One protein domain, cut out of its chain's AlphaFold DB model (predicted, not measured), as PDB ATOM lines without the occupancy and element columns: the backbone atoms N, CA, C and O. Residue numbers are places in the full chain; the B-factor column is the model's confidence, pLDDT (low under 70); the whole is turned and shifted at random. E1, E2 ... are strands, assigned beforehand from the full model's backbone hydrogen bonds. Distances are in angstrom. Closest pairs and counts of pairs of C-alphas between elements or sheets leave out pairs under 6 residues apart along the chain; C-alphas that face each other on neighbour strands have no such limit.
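Overview. This is residues 6 to 101 of the 202 residues of the protein "Chloride channel, nucleotide-sensitive, 1A" of Salvia splendens (UniProt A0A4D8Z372). With little regular structure, the domain is a twisted wall of four strands, E1 E2 E3 E4, with the loop of residues 6 to 28 on one side and the hairpin E5 and E6 on the other. The 96 printed residues hold six named strands, 38 residues, and no named helix: all strand, both sheets antiparallel. It is compact, radius of gyration of the C-alphas 13.7 A, spanning 42 by 28 by 20 A.

Arrangement. Residues 6 to 7 pair antiparallel with residues 72 to 73 of E4, residues 71 to 75. E1, residues 29 to 36, E2, residues 51 to 56, E3, residues 59 to 64, and E4 form a meander, each strand the antiparallel neighbour of the one before. Within hydrogen-bond range are N 33 and O 53, 2.8 A, N 54 and O 61, 2.7 A, and N 62 and O 72, 2.8 A. E5, residues 79 to 85, and E6, residues 95 to 100, form a hairpin; N 83 and O 97 are within hydrogen-bond range, 2.9 A. E4 and E5 meet only through their link.

Along the chain. From first to last C-alpha, E1 measures 16.8 A, from (37.086, -4.125, 21.951), E2 16.4 A, E3 16.6 A, E4 13.7 A, E5 15.8 A and E6 16.0 A, to (54.993, -11.480, 12.422).

Size, cuts and confidence. The C-alphas farthest apart, of Asp 24 and Glu 89, are 43.6 A apart. The printed part has no cut; E1 to E2 is a long link. Residues 14, 16, 42 to 45 and 101 have pLDDT under 70.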
ATOM      1  N   ARG A   6      47.321  -7.194   7.414       86.31
ATOM      2  CA  ARG A   6      46.316  -6.861   6.394       86.31
ATOM      3  C   ARG A   6      46.079  -5.350   6.358       86.31
ATOM      4  O   ARG A   6      45.989  -4.711   7.399       86.31
ATOM      5  N   SER A   7      45.997  -4.746   5.175       86.44
ATOM      6  CA  SER A   7      45.651  -3.322   5.038       86.44
ATOM      7  C   SER A   7      44.145  -3.123   5.212       86.44
ATOM      8  O   SER A   7      43.374  -3.784   4.517       86.44
ATOM      9  N   VAL A   8      43.732  -2.199   6.079       87.25
ATOM     10  CA  VAL A   8      42.321  -1.907   6.379       87.25
ATOM     11  C   VAL A   8      42.052  -0.421   6.175       87.25
ATOM     12  O   VAL A   8      42.722   0.424   6.760       87.25
ATOM     13  N   THR A   9      41.057  -0.094   5.354       85.25
ATOM     14  CA  THR A   9      40.590   1.287   5.123       85.25
ATOM     15  C   THR A   9      39.110   1.480   5.443       85.25
ATOM     16  O   THR A   9      38.634   2.613   5.474       85.25
ATOM     17  N   GLU A  10      38.385   0.395   5.717       81.62
ATOM     18  CA  GLU A  10      36.986   0.432   6.125       81.62
ATOM     19  C   GLU A  10      36.869   0.942   7.563       81.62
ATOM     20  O   GLU A  10      37.543   0.456   8.475       81.62
ATOM     21  N   ARG A  11      36.021   1.955   7.759       85.12
ATOM     22  CA  ARG A  11      35.789   2.587   9.059       85.12
ATOM     23  C   ARG A  11      34.298   2.845   9.263       85.12
ATOM     24  O   ARG A  11      33.586   3.168   8.315       85.12
ATOM     25  N   SER A  12      33.840   2.733  10.506       80.56
ATOM     26  CA  SER A  12      32.455   2.956  10.931       80.56
ATOM     27  C   SER A  12      32.332   4.180  11.847       80.56
ATOM     28  O   SER A  12      33.224   4.459  12.654       80.56
ATOM     29  N   GLY A  13      31.210   4.899  11.747       71.94
ATOM     30  CA  GLY A  13      30.920   6.124  12.505       71.94
ATOM     31  C   GLY A  13      31.381   7.426  11.832       71.94
ATOM     32  O   GLY A  13      32.039   7.414  10.795       71.94
ATOM     33  N   GLU A  14      31.009   8.566  12.421       61.06
ATOM     34  CA  GLU A  14      31.408   9.897  11.940       61.06
ATOM     35  C   GLU A  14      32.837  10.284  12.369       61.06
ATOM     36  O   GLU A  14      33.336   9.862  13.416       61.06
ATOM     37  N   GLY A  15      33.483  11.151  11.581       70.50
ATOM     38  CA  GLY A  15      34.815  11.691  11.869       70.50
ATOM     39  C   GLY A  15      35.948  10.800  11.355       70.50
ATOM     40  O   GLY A  15      35.917  10.355  10.212       70.50
ATOM     41  N   VAL A  16      36.958  10.555  12.198       67.06
ATOM     42  CA  VAL A  16      38.133   9.720  11.861       67.06
ATOM     43  C   VAL A  16      37.747   8.247  11.635       67.06
ATOM     44  O   VAL A  16      38.443   7.532  10.915       67.06
ATOM     45  N   GLY A  17      36.606   7.822  12.189       77.00
ATOM     46  CA  GLY A  17      36.049   6.479  12.052       77.00
ATOM     47  C   GLY A  17      36.753   5.426  12.918       77.00
ATOM     48  O   GLY A  17      37.934   5.532  13.229       77.00
ATOM     49  N   LYS A  18      36.002   4.401  13.324       82.25
ATOM     50  CA  LYS A  18      36.477   3.244  14.104       82.25
ATOM     51  C   LYS A  18      36.625   2.015  13.204       82.25
ATOM     52  O   LYS A  18      35.918   1.952  12.199       82.25
ATOM     53  N   PRO A  19      37.463   1.020  13.542       85.56
ATOM     54  CA  PRO A  19      37.463  -0.245  12.819       85.56
ATOM     55  C   PRO A  19      36.096  -0.931  12.932       85.56
ATOM     56  O   PRO A  19      35.376  -0.757  13.919       85.56
ATOM     57  N   ILE A  20      35.743  -1.701  11.906       84.75
ATOM     58  CA  ILE A  20      34.602  -2.616  11.954       84.75
ATOM     59  C   ILE A  20      35.047  -3.845  12.755       84.75
ATOM     60  O   ILE A  20      36.118  -4.386  12.486       84.75
ATOM     61  N   LEU A  21      34.249  -4.233  13.751       85.00
ATOM     62  CA  LEU A  21      34.510  -5.371  14.636       85.00
ATOM     63  C   LEU A  21      33.482  -6.469  14.382       85.00
ATOM     64  O   LEU A  21      32.300  -6.166  14.198       85.00
ATOM     65  N   ASP A  22      33.922  -7.721  14.415       82.50
ATOM     66  CA  ASP A  22      33.080  -8.895  14.198       82.50
ATOM     67  C   ASP A  22      32.398  -9.351  15.501       82.50
ATOM     68  O   ASP A  22      32.723 -10.379  16.105       82.50
ATOM     69  N   ALA A  23      31.460  -8.527  15.971       80.88
ATOM     70  CA  ALA A  23      30.712  -8.782  17.199       80.88
ATOM     71  C   ALA A  23      29.820 -10.037  17.105       80.88
ATOM     72  O   ALA A  23      29.601 -10.701  18.117       80.88
ATOM     73  N   ASP A  24      29.339 -10.387  15.906       79.94
ATOM     74  CA  ASP A  24      28.571 -11.614  15.660       79.94
ATOM     75  C   ASP A  24      29.417 -12.874  15.917       79.94
ATOM     76  O   ASP A  24      28.899 -13.892  16.378       79.94
ATOM     77  N   ASN A  25      30.732 -12.784  15.689       81.00
ATOM     78  CA  ASN A  25      31.694 -13.856  15.925       81.00
ATOM     79  C   ASN A  25      32.480 -13.707  17.249       81.00
ATOM     80  O   ASN A  25      33.530 -14.342  17.406       81.00
ATOM     81  N   GLY A  26      31.981 -12.889  18.188       81.81
ATOM     82  CA  GLY A  26      32.526 -12.729  19.544       81.81
ATOM     83  C   GLY A  26      33.746 -11.810  19.672       81.81
ATOM     84  O   GLY A  26      34.473 -11.891  20.662       81.81
ATOM     85  N   GLU A  27      34.024 -10.952  18.686       87.12
ATOM     86  CA  GLU A  27      35.108  -9.974  18.795       87.12
ATOM     87  C   GLU A  27      34.721  -8.796  19.707       87.12
ATOM     88  O   GLU A  27      33.803  -8.028  19.407       87.12
ATOM     89  N   GLU A  28      35.474  -8.599  20.793       86.38
ATOM     90  CA  GLU A  28      35.263  -7.505  21.749       86.38
ATOM     91  C   GLU A  28      36.415  -6.494  21.718       86.38
ATOM     92  O   GLU A  28      37.582  -6.853  21.555       86.38
ATOM     93  N   LEU A  29      36.099  -5.206  21.895       87.50
ATOM     94  CA  LEU A  29      37.086  -4.125  21.951       87.50
ATOM     95  C   LEU A  29      37.684  -4.009  23.359       87.50
ATOM     96  O   LEU A  29      36.993  -3.609  24.293       87.50
ATOM     97  N   MET A  30      38.983  -4.276  23.485       88.88
ATOM     98  CA  MET A  30      39.705  -4.296  24.760       88.88
ATOM     99  C   MET A  30      40.374  -2.956  25.091       88.88
ATOM    100  O   MET A  30      40.367  -2.528  26.244       88.88
ATOM    101  N   LEU A  31      40.959  -2.274  24.096       86.56
ATOM    102  CA  LEU A  31      41.661  -1.000  24.295       86.56
ATOM    103  C   LEU A  31      41.522  -0.076  23.081       86.56
ATOM    104  O   LEU A  31      41.528  -0.529  21.938       86.56
ATOM    105  N   VAL A  32      41.474   1.233  23.337       89.81
ATOM    106  CA  VAL A  32      41.654   2.284  22.326       89.81
ATOM    107  C   VAL A  32      42.736   3.241  22.807       89.81
ATOM    108  O   VAL A  32      42.591   3.849  23.866       89.81
ATOM    109  N   GLN A  33      43.802   3.390  22.026       83.62
ATOM    110  CA  GLN A  33      44.924   4.271  22.321       83.62
ATOM    111  C   GLN A  33      45.139   5.239  21.155       83.62
ATOM    112  O   GLN A  33      45.371   4.829  20.021       83.62
ATOM    113  N   HIS A  34      45.056   6.535  21.442       88.75
ATOM    114  CA  HIS A  34      45.268   7.609  20.469       88.75
ATOM    115  C   HIS A  34      46.749   8.017  20.431       88.75
ATOM    116  O   HIS A  34      47.503   7.674  21.349       88.75
ATOM    117  N   ASP A  35      47.134   8.775  19.399       85.25
ATOM    118  CA  ASP A  35      48.500   9.287  19.171       85.25
ATOM    119  C   ASP A  35      49.573   8.181  19.059       85.25
ATOM    120  O   ASP A  35      50.744   8.349  19.399       85.25
ATOM    121  N   VAL A  36      49.174   7.008  18.557       87.69
ATOM    122  CA  VAL A  36      50.087   5.892  18.297       87.69
ATOM    123  C   VAL A  36      50.639   6.034  16.889       87.69
ATOM    124  O   VAL A  36      49.889   6.046  15.915       87.69
ATOM    125  N   SER A  37      51.960   6.087  16.763       87.31
ATOM    126  CA  SER A  37      52.642   5.993  15.470       87.31
ATOM    127  C   SER A  37      53.193   4.580  15.276       87.31
ATOM    128  O   SER A  37      53.802   4.032  16.194       87.31
ATOM    129  N   ILE A  38      53.008   3.994  14.092       86.69
ATOM    130  CA  ILE A  38      53.514   2.650  13.768       86.69
ATOM    131  C   ILE A  38      54.684   2.702  12.783       86.69
ATOM    132  O   ILE A  38      54.797   3.614  11.963       86.69
ATOM    133  N   VAL A  39      55.537   1.680  12.835       86.19
ATOM    134  CA  VAL A  39      56.669   1.481  11.925       86.19
ATOM    135  C   VAL A  39      56.527   0.091  11.310       86.19
ATOM    136  O   VAL A  39      56.453  -0.893  12.040       86.19
ATOM    137  N   LEU A  40      56.470  -0.003   9.978       82.81
ATOM    138  CA  LEU A  40      56.249  -1.270   9.275       82.81
ATOM    139  C   LEU A  40      57.459  -1.682   8.428       82.81
ATOM    140  O   LEU A  40      57.882  -0.959   7.523       82.81
ATOM    141  N   GLY A  41      57.940  -2.902   8.678       74.19
ATOM    142  CA  GLY A  41      59.025  -3.548   7.938       74.19
ATOM    143  C   GLY A  41      60.433  -3.166   8.412       74.19
ATOM    144  O   GLY A  41      60.694  -2.058   8.871       74.19
ATOM    145  N   SER A  42      61.377  -4.093   8.244       63.91
ATOM    146  CA  SER A  42      62.732  -4.018   8.816       63.91
ATOM    147  C   SER A  42      63.629  -2.913   8.235       63.91
ATOM    148  O   SER A  42      64.683  -2.624   8.790       63.91
ATOM    149  N   SER A  43      63.253  -2.315   7.099       56.81
ATOM    150  CA  SER A  43      64.092  -1.361   6.351       56.81
ATOM    151  C   SER A  43      63.660   0.101   6.480       56.81
ATOM    152  O   SER A  43      64.374   0.986   6.009       56.81
ATOM    153  N   ARG A  44      62.500   0.386   7.085       59.91
ATOM    154  CA  ARG A  44      61.961   1.745   7.206       59.91
ATOM    155  C   ARG A  44      61.889   2.125   8.678       59.91
ATOM    156  O   ARG A  44      61.026   1.640   9.387       59.91
ATOM    157  N   ARG A  45      62.774   3.021   9.129       64.31
ATOM    158  CA  ARG A  45      62.771   3.555  10.509       64.31
ATOM    159  C   ARG A  45      61.908   4.809  10.700       64.31
ATOM    160  O   ARG A  45      61.864   5.350  11.797       64.31
ATOM    161  N   VAL A  46      61.259   5.298   9.642       76.88
ATOM    162  CA  VAL A  46      60.378   6.473   9.712       76.88
ATOM    163  C   VAL A  46      58.970   6.000  10.081       76.88
ATOM    164  O   VAL A  46      58.396   5.256   9.275       76.88
ATOM    165  N   PRO A  47      58.413   6.409  11.235       78.88
ATOM    166  CA  PRO A  47      57.037   6.093  11.588       78.88
ATOM    167  C   PRO A  47      56.046   6.701  10.590       78.88
ATOM    168  O   PRO A  47      56.303   7.742   9.982       78.88
ATOM    169  N   GLU A  48      54.905   6.040  10.418       81.81
ATOM    170  CA  GLU A  48      53.736   6.665   9.798       81.81
ATOM    171  C   GLU A  48      53.192   7.786  10.695       81.81
ATOM    172  O   GLU A  48      53.439   7.811  11.902       81.81
ATOM    173  N   SER A  49      52.447   8.721  10.099       80.88
ATOM    174  CA  SER A  49      51.759   9.789  10.834       80.88
ATOM    175  C   SER A  49      50.870   9.208  11.939       80.88
ATOM    176  O   SER A  49      50.171   8.229  11.647       80.88
ATOM    177  N   PRO A  50      50.851   9.801  13.153       86.75
ATOM    178  CA  PRO A  50      50.123   9.260  14.294       86.75
ATOM    179  C   PRO A  50      48.656   8.976  13.968       86.75
ATOM    180  O   PRO A  50      48.030   9.600  13.102       86.75
ATOM    181  N   GLY A  51      48.141   7.968  14.655       88.06
ATOM    182  CA  GLY A  51      46.815   7.429  14.452       88.06
ATOM    183  C   GLY A  51      46.263   6.796  15.717       88.06
ATOM    184  O   GLY A  51      46.893   6.808  16.780       88.06
ATOM    185  N   THR A  52      45.092   6.193  15.579       89.44
ATOM    186  CA  THR A  52      44.412   5.507  16.672       89.44
ATOM    187  C   THR A  52      44.602   3.994  16.554       89.44
ATOM    188  O   THR A  52      44.299   3.380  15.529       89.44
ATOM    189  N   LEU A  53      45.125   3.394  17.624       90.06
ATOM    190  CA  LEU A  53      45.268   1.955  17.816       90.06
ATOM    191  C   LEU A  53      44.050   1.409  18.569       90.06
ATOM    192  O   LEU A  53      43.645   1.946  19.599       90.06
ATOM    193  N   TYR A  54      43.515   0.302  18.081       88.75
ATOM    194  CA  TYR A  54      42.409  -0.452  18.646       88.75
ATOM    195  C   TYR A  54      42.902  -1.877  18.884       88.75
ATOM    196  O   TYR A  54      43.412  -2.516  17.966       88.75
ATOM    197  N   ILE A  55      42.777  -2.378  20.108       90.62
ATOM    198  CA  ILE A  55      43.111  -3.766  20.448       90.62
ATOM    199  C   ILE A  55      41.812  -4.479  20.782       90.62
ATOM    200  O   ILE A  55      41.033  -3.982  21.598       90.62
ATOM    201  N   THR A  56      41.580  -5.624  20.156       90.38
ATOM    202  CA  THR A  56      40.394  -6.460  20.352       90.38
ATOM    203  C   THR A  56      40.791  -7.802  20.961       90.38
ATOM    204  O   THR A  56      41.972  -8.054  21.200       90.38
ATOM    205  N   THR A  57      39.830  -8.684  21.220       86.75
ATOM    206  CA  THR A  57      40.109 -10.067  21.640       86.75
ATOM    207  C   THR A  57      40.779 -10.918  20.553       86.75
ATOM    208  O   THR A  57      41.351 -11.954  20.877       86.75
ATOM    209  N   ARG A  58      40.734 -10.507  19.273       86.06
ATOM    210  CA  ARG A  58      41.206 -11.318  18.127       86.06
ATOM    211  C   ARG A  58      42.325 -10.671  17.307       86.06
ATOM    212  O   ARG A  58      43.161 -11.383  16.749       86.06
ATOM    213  N   GLN A  59      42.383  -9.342  17.254       89.62
ATOM    214  CA  GLN A  59      43.316  -8.591  16.410       89.62
ATOM    215  C   GLN A  59      43.717  -7.240  17.022       89.62
ATOM    216  O   GLN A  59      43.076  -6.689  17.917       89.62
ATOM    217  N   VAL A  60      44.782  -6.673  16.468       90.56
ATOM    218  CA  VAL A  60      45.207  -5.291  16.673       90.56
ATOM    219  C   VAL A  60      44.954  -4.527  15.378       90.56
ATOM    220  O   VAL A  60      45.458  -4.923  14.331       90.56
ATOM    221  N   VAL A  61      44.208  -3.423  15.434       91.44
ATOM    222  CA  VAL A  61      43.916  -2.559  14.282       91.44
ATOM    223  C   VAL A  61      44.444  -1.156  14.535       91.44
ATOM    224  O   VAL A  61      44.137  -0.538  15.545       91.44
ATOM    225  N   TRP A  62      45.212  -0.620  13.600       92.50
ATOM    226  CA  TRP A  62      45.685   0.756  13.609       92.50
ATOM    227  C   TRP A  62      45.116   1.513  12.415       92.50
ATOM    228  O   TRP A  62      45.186   1.039  11.280       92.50
ATOM    229  N   LEU A  63      44.587   2.708  12.657       90.75
ATOM    230  CA  LEU A  63      44.038   3.596  11.636       90.75
ATOM    231  C   LEU A  63      44.764   4.940  11.714       90.75
ATOM    232  O   LEU A  63      44.848   5.516  12.794       90.75
ATOM    233  N   SER A  64      45.277   5.465  10.596       90.62
ATOM    234  CA  SER A  64      45.897   6.796  10.625       90.62
ATOM    235  C   SER A  64      44.829   7.883  10.724       90.62
ATOM    236  O   SER A  64      43.820   7.836  10.010       90.62
ATOM    237  N   ASP A  65      45.080   8.890  11.560       86.81
ATOM    238  CA  ASP A  65      44.180  10.035  11.727       86.81
ATOM    239  C   ASP A  65      44.392  11.075  10.608       86.81
ATOM    240  O   ASP A  65      43.488  11.839  10.274       86.81
ATOM    241  N   SER A  66      45.588  11.092  10.002       86.38
ATOM    242  CA  SER A  66      45.969  12.027   8.927       86.38
ATOM    243  C   SER A  66      45.682  11.507   7.516       86.38
ATOM    244  O   SER A  66      45.484  12.300   6.597       86.38
ATOM    245  N   ASP A  67      45.688  10.186   7.324       85.62
ATOM    246  CA  ASP A  67      45.523   9.545   6.018       85.62
ATOM    247  C   ASP A  67      44.479   8.424   6.102       85.62
ATOM    248  O   ASP A  67      44.748   7.316   6.568       85.62
ATOM    249  N   MET A  68      43.267   8.714   5.625       82.69
ATOM    250  CA  MET A  68      42.152   7.760   5.618       82.69
ATOM    251  C   MET A  68      42.439   6.510   4.767       82.69
ATOM    252  O   MET A  68      41.842   5.464   5.016       82.69
ATOM    253  N   ALA A  69      43.363   6.589   3.799       82.69
ATOM    254  CA  ALA A  69      43.775   5.452   2.978       82.69
ATOM    255  C   ALA A  69      44.823   4.555   3.668       82.69
ATOM    256  O   ALA A  69      45.185   3.512   3.120       82.69
ATOM    257  N   LYS A  70      45.294   4.925   4.868       86.62
ATOM    258  CA  LYS A  70      46.203   4.119   5.684       86.62
ATOM    259  C   LYS A  70      45.510   3.567   6.921       86.62
ATOM    260  O   LYS A  70      45.095   4.295   7.825       86.62
ATOM    261  N   GLY A  71      45.496   2.248   6.986       89.75
ATOM    262  CA  GLY A  71      45.209   1.485   8.183       89.75
ATOM    263  C   GLY A  71      45.685   0.052   7.995       89.75
ATOM    264  O   GLY A  71      45.869  -0.425   6.869       89.75
ATOM    265  N   TYR A  72      45.947  -0.615   9.106       89.44
ATOM    266  CA  TYR A  72      46.559  -1.933   9.154       89.44
ATOM    267  C   TYR A  72      45.937  -2.718  10.297       89.44
ATOM    268  O   TYR A  72      45.787  -2.185  11.391       89.44
ATOM    269  N   ALA A  73      45.611  -3.978  10.060       90.44
ATOM    270  CA  ALA A  73      45.224  -4.919  11.093       90.44
ATOM    271  C   ALA A  73      46.199  -6.098  11.135       90.44
ATOM    272  O   ALA A  73      46.864  -6.414  10.144       90.44
ATOM    273  N   LEU A  74      46.289  -6.717  12.303       89.06
ATOM    274  CA  LEU A  74      47.189  -7.810  12.623       89.06
ATOM    275  C   LEU A  74      46.457  -8.747  13.582       89.06
ATOM    276  O   LEU A  74      46.204  -8.385  14.728       89.06
ATOM    277  N   ASP A  75      46.094  -9.933  13.106       88.00
ATOM    278  CA  ASP A  75      45.465 -10.958  13.940       88.00
ATOM    279  C   ASP A  75      46.477 -11.471  14.975       88.00
ATOM    280  O   ASP A  75      47.646 -11.680  14.641       88.00
ATOM    281  N   PHE A  76      46.062 -11.696  16.227       83.88
ATOM    282  CA  PHE A  76      46.998 -12.098  17.289       83.88
ATOM    283  C   PHE A  76      47.710 -13.424  16.981       83.88
ATOM    284  O   PHE A  76      48.891 -13.564  17.285       83.88
ATOM    285  N   LEU A  77      47.043 -14.346  16.277       83.81
ATOM    286  CA  LEU A  77      47.625 -15.612  15.806       83.81
ATOM    287  C   LEU A  77      48.760 -15.411  14.777       83.81
ATOM    288  O   LEU A  77      49.582 -16.303  14.578       83.81
ATOM    289  N   SER A  78      48.832 -14.246  14.124       83.38
ATOM    290  CA  SER A  78      49.918 -13.894  13.198       83.38
ATOM    291  C   SER A  78      51.141 -13.278  13.891       83.38
ATOM    292  O   SER A  78      52.169 -13.070  13.239       83.38
ATOM    293  N   VAL A  79      51.054 -12.964  15.188       84.44
ATOM    294  CA  VAL A  79      52.161 -12.416  15.985       84.44
ATOM    295  C   VAL A  79      53.017 -13.567  16.514       84.44
ATOM    296  O   VAL A  79      52.595 -14.300  17.400       84.44
ATOM    297  N   SER A  80      54.247 -13.711  16.015       84.12
ATOM    298  CA  SER A  80      55.192 -14.720  16.528       84.12
ATOM    299  C   SER A  80      55.823 -14.308  17.859       84.12
ATOM    300  O   SER A  80      56.193 -15.157  18.662       84.12
ATOM    301  N   LEU A  81      56.014 -13.001  18.061       84.50
ATOM    302  CA  LEU A  81      56.663 -12.421  19.235       84.50
ATOM    303  C   LEU A  81      56.160 -10.994  19.434       84.50
ATOM    304  O   LEU A  81      56.040 -10.245  18.467       84.50
ATOM    305  N   HIS A  82      55.952 -10.589  20.682       88.00
ATOM    306  CA  HIS A  82      55.806  -9.188  21.062       88.00
ATOM    307  C   HIS A  82      56.723  -8.881  22.252       88.00
ATOM    308  O   HIS A  82      56.911  -9.722  23.128       88.00
ATOM    309  N   ALA A  83      57.326  -7.693  22.274       85.06
ATOM    310  CA  ALA A  83      58.269  -7.284  23.310       85.06
ATOM    311  C   ALA A  83      58.256  -5.765  23.517       85.06
ATOM    312  O   ALA A  83      58.029  -5.000  22.579       85.06
ATOM    313  N   VAL A  84      58.566  -5.318  24.736       91.31
ATOM    314  CA  VAL A  84      58.904  -3.913  24.993       91.31
ATOM    315  C   VAL A  84      60.363  -3.703  24.588       91.31
ATOM    316  O   VAL A  84      61.253  -4.345  25.140       91.31
ATOM    317  N   SER A  85      60.613  -2.815  23.631       84.19
ATOM    318  CA  SER A  85      61.958  -2.421  23.216       84.19
ATOM    319  C   SER A  85      62.278  -1.031  23.755       84.19
ATOM    320  O   SER A  85      61.544  -0.075  23.514       84.19
ATOM    321  N   THR A  86      63.375  -0.922  24.499       89.25
ATOM    322  CA  THR A  86      63.944   0.339  25.007       89.25
ATOM    323  C   THR A  86      65.349   0.601  24.460       89.25
ATOM    324  O   THR A  86      65.994   1.563  24.875       89.25
ATOM    325  N   ASP A  87      65.825  -0.248  23.546       82.50
ATOM    326  CA  ASP A  87      67.162  -0.166  22.966       82.50
ATOM    327  C   ASP A  87      67.257   1.003  21.961       82.50
ATOM    328  O   ASP A  87      66.591   0.959  20.918       82.50
ATOM    329  N   PRO A  88      68.094   2.027  22.226       79.81
ATOM    330  CA  PRO A  88      68.250   3.176  21.340       79.81
ATOM    331  C   PRO A  88      68.903   2.837  19.988       79.81
ATOM    332  O   PRO A  88      68.737   3.615  19.046       79.81
ATOM    333  N   GLU A  89      69.617   1.710  19.856       80.25
ATOM    334  CA  GLU A  89      70.145   1.243  18.563       80.25
ATOM    335  C   GLU A  89      69.041   0.602  17.699       80.25
ATOM    336  O   GLU A  89      68.984   0.808  16.476       80.25
ATOM    337  N   ALA A  90      68.108  -0.126  18.325       73.50
ATOM    338  CA  ALA A  90      66.922  -0.674  17.676       73.50
ATOM    339  C   ALA A  90      65.897   0.406  17.292       73.50
ATOM    340  O   ALA A  90      65.429   0.395  16.150       73.50
ATOM    341  N   TYR A  91      65.545   1.335  18.187       78.62
ATOM    342  CA  TYR A  91      64.676   2.481  17.887       78.62
ATOM    343  C   TYR A  91      64.916   3.620  18.898       78.62
ATOM    344  O   TYR A  91      65.012   3.353  20.091       78.62
ATOM    345  N   PRO A  92      64.962   4.906  18.492       80.12
ATOM    346  CA  PRO A  92      65.380   6.015  19.367       80.12
ATOM    347  C   PRO A  92      64.399   6.368  20.505       80.12
ATOM    348  O   PRO A  92      64.521   7.425  21.124       80.12
ATOM    349  N   SER A  93      63.374   5.556  20.763       84.25
ATOM    350  CA  SER A  93      62.378   5.769  21.817       84.25
ATOM    351  C   SER A  93      61.774   4.431  22.258       84.25
ATOM    352  O   SER A  93      61.655   3.539  21.420       84.25
ATOM    353  N   PRO A  94      61.344   4.284  23.525       86.69
ATOM    354  CA  PRO A  94      60.641   3.089  23.983       86.69
ATOM    355  C   PRO A  94      59.415   2.772  23.117       86.69
ATOM    356  O   PRO A  94      58.592   3.652  22.858       86.69
ATOM    357  N   CYS A  95      59.282   1.524  22.672       87.38
ATOM    358  CA  CYS A  95      58.196   1.087  21.797       87.38
ATOM    359  C   CYS A  95      57.819  -0.385  22.029       87.38
ATOM    360  O   CYS A  95      58.549  -1.143  22.667       87.38
ATOM    361  N   ILE A  96      56.664  -0.798  21.502       89.12
ATOM    362  CA  ILE A  96      56.307  -2.217  21.401       89.12
ATOM    363  C   ILE A  96      56.798  -2.730  20.048       89.12
ATOM    364  O   ILE A  96      56.367  -2.251  18.999       89.12
ATOM    365  N   TYR A  97      57.691  -3.712  20.080       86.06
ATOM    366  CA  TYR A  97      58.088  -4.487  18.914       86.06
ATOM    367  C   TYR A  97      57.162  -5.694  18.767       86.06
ATOM    368  O   TYR A  97      56.892  -6.385  19.749       86.06
ATOM    369  N   ALA A  98      56.714  -5.973  17.544       86.06
ATOM    370  CA  ALA A  98      55.993  -7.193  17.204       86.06
ATOM    371  C   ALA A  98      56.620  -7.841  15.963       86.06
ATOM    372  O   ALA A  98      56.741  -7.204  14.913       86.06
ATOM    373  N   GLN A  99      57.009  -9.110  16.082       85.25
ATOM    374  CA  GLN A  99      57.407  -9.946  14.957       85.25
ATOM    375  C   GLN A  99      56.194 -10.721  14.449       85.25
ATOM    376  O   GLN A  99      55.379 -11.215  15.226       85.25
ATOM    377  N   ILE A 100      56.098 -10.834  13.129       83.38
ATOM    378  CA  ILE A 100      54.993 -11.480  12.422       83.38
ATOM    379  C   ILE A 100      55.533 -12.696  11.681       83.38
ATOM    380  O   ILE A 100      56.634 -12.641  11.125       83.38
ATOM    381  N   THR A 101      54.759 -13.778  11.669       66.81
ATOM    382  CA  THR A 101      55.241 -15.085  11.220       66.81
ATOM    383  C   THR A 101      55.488 -15.093   9.709       66.81
ATOM    384  O   THR A 101      54.589 -14.824   8.911       66.81
TER     385      THR A 101